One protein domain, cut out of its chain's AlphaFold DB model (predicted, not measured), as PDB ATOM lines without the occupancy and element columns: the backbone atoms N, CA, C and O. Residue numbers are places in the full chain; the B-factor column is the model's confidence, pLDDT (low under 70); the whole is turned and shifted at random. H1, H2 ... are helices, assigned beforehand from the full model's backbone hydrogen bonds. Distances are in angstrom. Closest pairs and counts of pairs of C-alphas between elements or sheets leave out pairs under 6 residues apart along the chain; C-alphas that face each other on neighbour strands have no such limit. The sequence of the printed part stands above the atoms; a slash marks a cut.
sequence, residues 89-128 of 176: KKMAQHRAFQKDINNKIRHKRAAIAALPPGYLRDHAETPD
ATOM      1  N   LYS A  89      48.337   7.881-136.144       98.31
ATOM      2  CA  LYS A  89      48.968   8.328-134.890       98.31
ATOM      3  C   LYS A  89      48.011   8.177-133.708       98.31
ATOM      4  O   LYS A  89      48.401   7.637-132.671       98.31
ATOM      5  N   LYS A  90      46.741   8.553-133.869       98.38
ATOM      6  CA  LYS A  90      45.731   8.434-132.813       98.38
ATOM      7  C   LYS A  90      45.451   6.980-132.442       98.38
ATOM      8  O   LYS A  90      45.360   6.653-131.261       98.38
ATOM      9  N   MET A  91      45.387   6.085-133.427       97.88
ATOM     10  CA  MET A  91      45.241   4.650-133.182       97.88
ATOM     11  C   MET A  91      46.471   4.050-132.498       97.88
ATOM     12  O   MET A  91      46.332   3.182-131.637       97.88
ATOM     13  N   ALA A  92      47.678   4.510-132.834       98.25
ATOM     14  CA  ALA A  92      48.891   4.101-132.128       98.25
ATOM     15  C   ALA A  92      48.857   4.528-130.650       98.25
ATOM     16  O   ALA A  92      49.084   3.690-129.777       98.25
ATOM     17  N   GLN A  93      48.482   5.780-130.363       98.31
ATOM     18  CA  GLN A  93      48.288   6.271-128.991       98.31
ATOM     19  C   GLN A  93      47.246   5.443-128.231       98.31
ATOM     20  O   GLN A  93      47.477   5.049-127.091       98.31
ATOM     21  N   HIS A  94      46.118   5.125-128.871       98.31
ATOM     22  CA  HIS A  94      45.069   4.322-128.253       98.31
ATOM     23  C   HIS A  94      45.552   2.911-127.895       98.31
ATOM     24  O   HIS A  94      45.320   2.444-126.781       98.31
ATOM     25  N   ARG A  95      46.285   2.240-128.794       98.12
ATOM     26  CA  ARG A  95      46.869   0.916-128.518       98.12
ATOM     27  C   ARG A  95      47.920   0.968-127.412       98.12
ATOM     28  O   ARG A  95      47.952   0.073-126.572       98.12
ATOM     29  N   ALA A  96      48.754   2.009-127.384       98.38
ATOM     30  CA  ALA A  96      49.727   2.213-126.313       98.38
ATOM     31  C   ALA A  96      49.031   2.371-124.952       98.38
ATOM     32  O   ALA A  96      49.407   1.705-123.990       98.38
ATOM     33  N   PHE A  97      47.958   3.163-124.899       97.81
ATOM     34  CA  PHE A  97      47.139   3.341-123.703       97.81
ATOM     35  C   PHE A  97      46.468   2.037-123.244       97.81
ATOM     36  O   PHE A  97      46.534   1.688-122.068       97.81
ATOM     37  N   GLN A  98      45.888   1.260-124.167       98.25
ATOM     38  CA  GLN A  98      45.323  -0.056-123.843       98.25
ATOM     39  C   GLN A  98      46.380  -1.012-123.273       98.25
ATOM     40  O   GLN A  98      46.121  -1.713-122.295       98.25
ATOM     41  N   LYS A  99      47.579  -1.045-123.869       98.44
ATOM     42  CA  LYS A  99      48.695  -1.868-123.384       98.44
ATOM     43  C   LYS A  99      49.102  -1.464-121.968       98.44
ATOM     44  O   LYS A  99      49.266  -2.339-121.123       98.44
ATOM     45  N   ASP A 100      49.229  -0.166-121.711       98.31
ATOM     46  CA  ASP A 100      49.566   0.367-120.391       98.31
ATOM     47  C   ASP A 100      48.514  -0.011-119.333       98.31
ATOM     48  O   ASP A 100      48.859  -0.573-118.294       98.31
ATOM     49  N   ILE A 101      47.222   0.173-119.626       98.31
ATOM     50  CA  ILE A 101      46.134  -0.257-118.730       98.31
ATOM     51  C   ILE A 101      46.212  -1.759-118.446       98.31
ATOM     52  O   ILE A 101      46.153  -2.176-117.289       98.31
ATOM     53  N   ASN A 102      46.373  -2.583-119.481       98.19
ATOM     54  CA  ASN A 102      46.445  -4.033-119.320       98.19
ATOM     55  C   ASN A 102      47.650  -4.453-118.471       98.19
ATOM     56  O   ASN A 102      47.527  -5.344-117.628       98.19
ATOM     57  N   ASN A 103      48.796  -3.798-118.651       98.25
ATOM     58  CA  ASN A 103      49.975  -4.022-117.823       98.25
ATOM     59  C   ASN A 103      49.703  -3.641-116.365       98.25
ATOM     60  O   ASN A 103      49.955  -4.450-115.477       98.25
ATOM     61  N   LYS A 104      49.107  -2.472-116.108       97.75
ATOM     62  CA  LYS A 104      48.716  -2.044-114.755       97.75
ATOM     63  C   LYS A 104      47.772  -3.044-114.087       97.75
ATOM     64  O   LYS A 104      47.976  -3.383-112.926       97.75
ATOM     65  N   ILE A 105      46.794  -3.586-114.816       96.94
ATOM     66  CA  ILE A 105      45.885  -4.623-114.299       96.94
ATOM     67  C   ILE A 105      46.646  -5.915-113.972       96.94
ATOM     68  O   ILE A 105      46.431  -6.497-112.907       96.94
ATOM     69  N   ARG A 106      47.541  -6.366-114.860       97.81
ATOM     70  CA  ARG A 106      48.368  -7.566-114.642       97.81
ATOM     71  C   ARG A 106      49.251  -7.415-113.409       97.81
ATOM     72  O   ARG A 106      49.233  -8.289-112.548       97.81
ATOM     73  N   HIS A 107      49.960  -6.294-113.295       98.00
ATOM     74  CA  HIS A 107      50.812  -6.005-112.146       98.00
ATOM     75  C   HIS A 107      50.004  -5.857-110.855       98.00
ATOM     76  O   HIS A 107      50.400  -6.431-109.847       98.00
ATOM     77  N   LYS A 108      48.837  -5.195-110.884       96.00
ATOM     78  CA  LYS A 108      47.931  -5.111-109.725       96.00
ATOM     79  C   LYS A 108      47.542  -6.503-109.221       96.00
ATOM     80  O   LYS A 108      47.639  -6.769-108.030       96.00
ATOM     81  N   ARG A 109      47.127  -7.401-110.118       95.75
ATOM     82  CA  ARG A 109      46.740  -8.775-109.753       95.75
ATOM     83  C   ARG A 109      47.915  -9.587-109.215       95.75
ATOM     84  O   ARG A 109      47.753 -10.284-108.222       95.75
ATOM     85  N   ALA A 110      49.085  -9.473-109.843       96.94
ATOM     86  CA  ALA A 110      50.297 -10.138-109.375       96.94
ATOM     87  C   ALA A 110      50.714  -9.648-107.979       96.94
ATOM     88  O   ALA A 110      51.058 -10.458-107.128       96.94
ATOM     89  N   ALA A 111      50.617  -8.340-107.726       96.31
ATOM     90  CA  ALA A 111      50.916  -7.754-106.425       96.31
ATOM     91  C   ALA A 111      49.954  -8.250-105.335       96.31
ATOM     92  O   ALA A 111      50.413  -8.651-104.273       96.31
ATOM     93  N   ILE A 112      48.644  -8.295-105.606       94.31
ATOM     94  CA  ILE A 112      47.651  -8.830-104.656       94.31
ATOM     95  C   ILE A 112      47.922 -10.311-104.355       94.31
ATOM     96  O   ILE A 112      47.869 -10.723-103.202       94.31
ATOM     97  N   ALA A 113      48.259 -11.108-105.373       93.25
ATOM     98  CA  ALA A 113      48.577 -12.524-105.194       93.25
ATOM     99  C   ALA A 113      49.866 -12.762-104.387       93.25
ATOM    100  O   ALA A 113      49.989 -13.802-103.746       93.25
ATOM    101  N   ALA A 114      50.810 -11.818-104.422       96.06
ATOM    102  CA  ALA A 114      52.048 -11.874-103.650       96.06
ATOM    103  C   ALA A 114      51.866 -11.487-102.169       96.06
ATOM    104  O   ALA A 114      52.779 -11.706-101.374       96.06
ATOM    105  N   LEU A 115      50.721 -10.909-101.784       94.19
ATOM    106  CA  LEU A 115      50.435 -10.594-100.387       94.19
ATOM    107  C   LEU A 115      50.182 -11.874 -99.571       94.19
ATOM    108  O   LEU A 115      49.631 -12.846-100.101       94.19
ATOM    109  N   PRO A 116      50.521 -11.876 -98.268       95.12
ATOM    110  CA  PRO A 116      50.164 -12.968 -97.373       95.12
ATOM    111  C   PRO A 116      48.649 -13.231 -97.375       95.12
ATOM    112  O   PRO A 116      47.865 -12.276 -97.397       95.12
ATOM    113  N   PRO A 117      48.216 -14.504 -97.343       91.31
ATOM    114  CA  PRO A 117      46.799 -14.840 -97.282       91.31
ATOM    115  C   PRO A 117      46.165 -14.366 -95.964       91.31
ATOM    116  O   PRO A 117      46.817 -14.359 -94.919       91.31
ATOM    117  N   GLY A 118      44.883 -13.993 -96.019       92.31
ATOM    118  CA  GLY A 118      44.104 -13.477 -94.890       92.31
ATOM    119  C   GLY A 118      43.851 -11.973 -94.997       92.31
ATOM    120  O   GLY A 118      43.708 -11.436 -96.093       92.31
ATOM    121  N   TYR A 119      43.854 -11.290 -93.848       92.44
ATOM    122  CA  TYR A 119      43.386  -9.905 -93.684       92.44
ATOM    123  C   TYR A 119      43.844  -8.933 -94.787       92.44
ATOM    124  O   TYR A 119      43.028  -8.244 -95.396       92.44
ATOM    125  N   LEU A 120      45.147  -8.886 -95.079       92.12
ATOM    126  CA  LEU A 120      45.705  -7.923 -96.035       92.12
ATOM    127  C   LEU A 120      45.251  -8.178 -97.473       92.12
ATOM    128  O   LEU A 120      44.972  -7.232 -98.209       92.12
ATOM    129  N   ARG A 121      45.180  -9.448 -97.876       93.75
ATOM    130  CA  ARG A 121      44.758  -9.820 -99.223       93.75
ATOM    131  C   ARG A 121      43.257  -9.613 -99.401       93.75
ATOM    132  O   ARG A 121      42.859  -9.022-100.401       93.75
ATOM    133  N   ASP A 122      42.461 -10.010 -98.413       92.81
ATOM    134  CA  ASP A 122      41.002  -9.893 -98.457       92.81
ATOM    135  C   ASP A 122      40.576  -8.424 -98.576       92.81
ATOM    136  O   ASP A 122      39.781  -8.070 -99.446       92.81
ATOM    137  N   HIS A 123      41.178  -7.532 -97.779       92.81
ATOM    138  CA  HIS A 123      40.915  -6.096 -97.879       92.81
ATOM    139  C   HIS A 123      41.414  -5.485 -99.196       92.81
ATOM    140  O   HIS A 123      40.731  -4.633 -99.761       92.81
ATOM    141  N   ALA A 124      42.555  -5.926 -99.729       92.94
ATOM    142  CA  ALA A 124      43.070  -5.430-101.008       92.94
ATOM    143  C   ALA A 124      42.223  -5.857-102.224       92.94
ATOM    144  O   ALA A 124      42.251  -5.188-103.263       92.94
ATOM    145  N   GLU A 125      41.482  -6.964-102.121       92.50
ATOM    146  CA  GLU A 125      40.564  -7.437-103.163       92.50
ATOM    147  C   GLU A 125      39.236  -6.661-103.175       92.50
ATOM    148  O   GLU A 125      38.582  -6.585-104.221       92.50
ATOM    149  N   THR A 126      38.854  -6.024-102.061       93.88
ATOM    150  CA  THR A 126      37.619  -5.230-102.000       93.88
ATOM    151  C   THR A 126      37.683  -3.982-102.900       93.88
ATOM    152  O   THR A 126      38.682  -3.258-102.901       93.88
ATOM    153  N   PRO A 127      36.636  -3.705-103.705       92.12
ATOM    154  CA  PRO A 127      36.593  -2.511-104.540       92.12
ATOM    155  C   PRO A 127      36.337  -1.258-103.694       92.12
ATOM    156  O   PRO A 127      35.349  -1.178-102.965       92.12
ATOM    157  N   ASP A 128      37.206  -0.262-103.846       93.25
ATOM    158  CA  ASP A 128      37.044   1.053-103.231       93.25
ATOM    159  C   ASP A 128      36.030   1.897-104.022       93.25
ATOM    160  O   ASP A 128      36.247   2.218-105.193       93.25
TER     161      ASP A 128
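Overview. This is residues 89 to 128 of the 176 residues of an uncharacterized protein of Micromonas commoda (strain RCC299 / NOUM17 / CCMP2709) (UniProt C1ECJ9). One long straight helix, H1, makes the length of this domain, and beyond its last residue, Ala 114, a tight link folds back into a short helix, H2, the two forming a very unequal helical hairpin. Residues 89 to 107 of H1 stick out free, and H2 packs on residues 112 to 113 of H1. The printed part has 40 residues with two named helices, H1 then H2, and no named strand; the class is all helix. The whole is extended, with a radius of gyration of the C-alphas of 14.3 A, and its C-alphas span 46 by 19 by 6 A.

Along the chain. H1 holds residues 89 to 114 and measures 37.3 A from first to last C-alpha. It begins at C-alpha 89, at (48.968, 8.328, -134.890), and ends at C-alpha 114, at (52.048, -11.874, -103.650). After a tight link of 4 residues, H2 holds residues 119 to 125, from Tyr 119 to Glu 125, and ends at C-alpha 125, at (40.564, -7.437, -103.163).

Arrangement. H1 touches H2 with residues 112 to 113 alone. The closest C-alphas of the two helices are those of Ile 112 and Arg 121, 6.2 A apart. Their lines stand at a shallow tilt of 20 degrees, and they run opposite ways, as a helical hairpin. Their centres are 22.1 A apart. In H1 and H2 every pair of O i and N i+4 is within hydrogen-bond range.

Size, cuts and confidence. The outline is a rod. The two C-alphas farthest apart are those of Lys 89 and Gly 118, at 45.8 A, while those of the first and last printed residues, Lys 89 and Asp 128, are 34.6 A apart. The printed part has no cut and no long link. The mean pLDDT of the printed part is 95.9, and no printed residue is under 70.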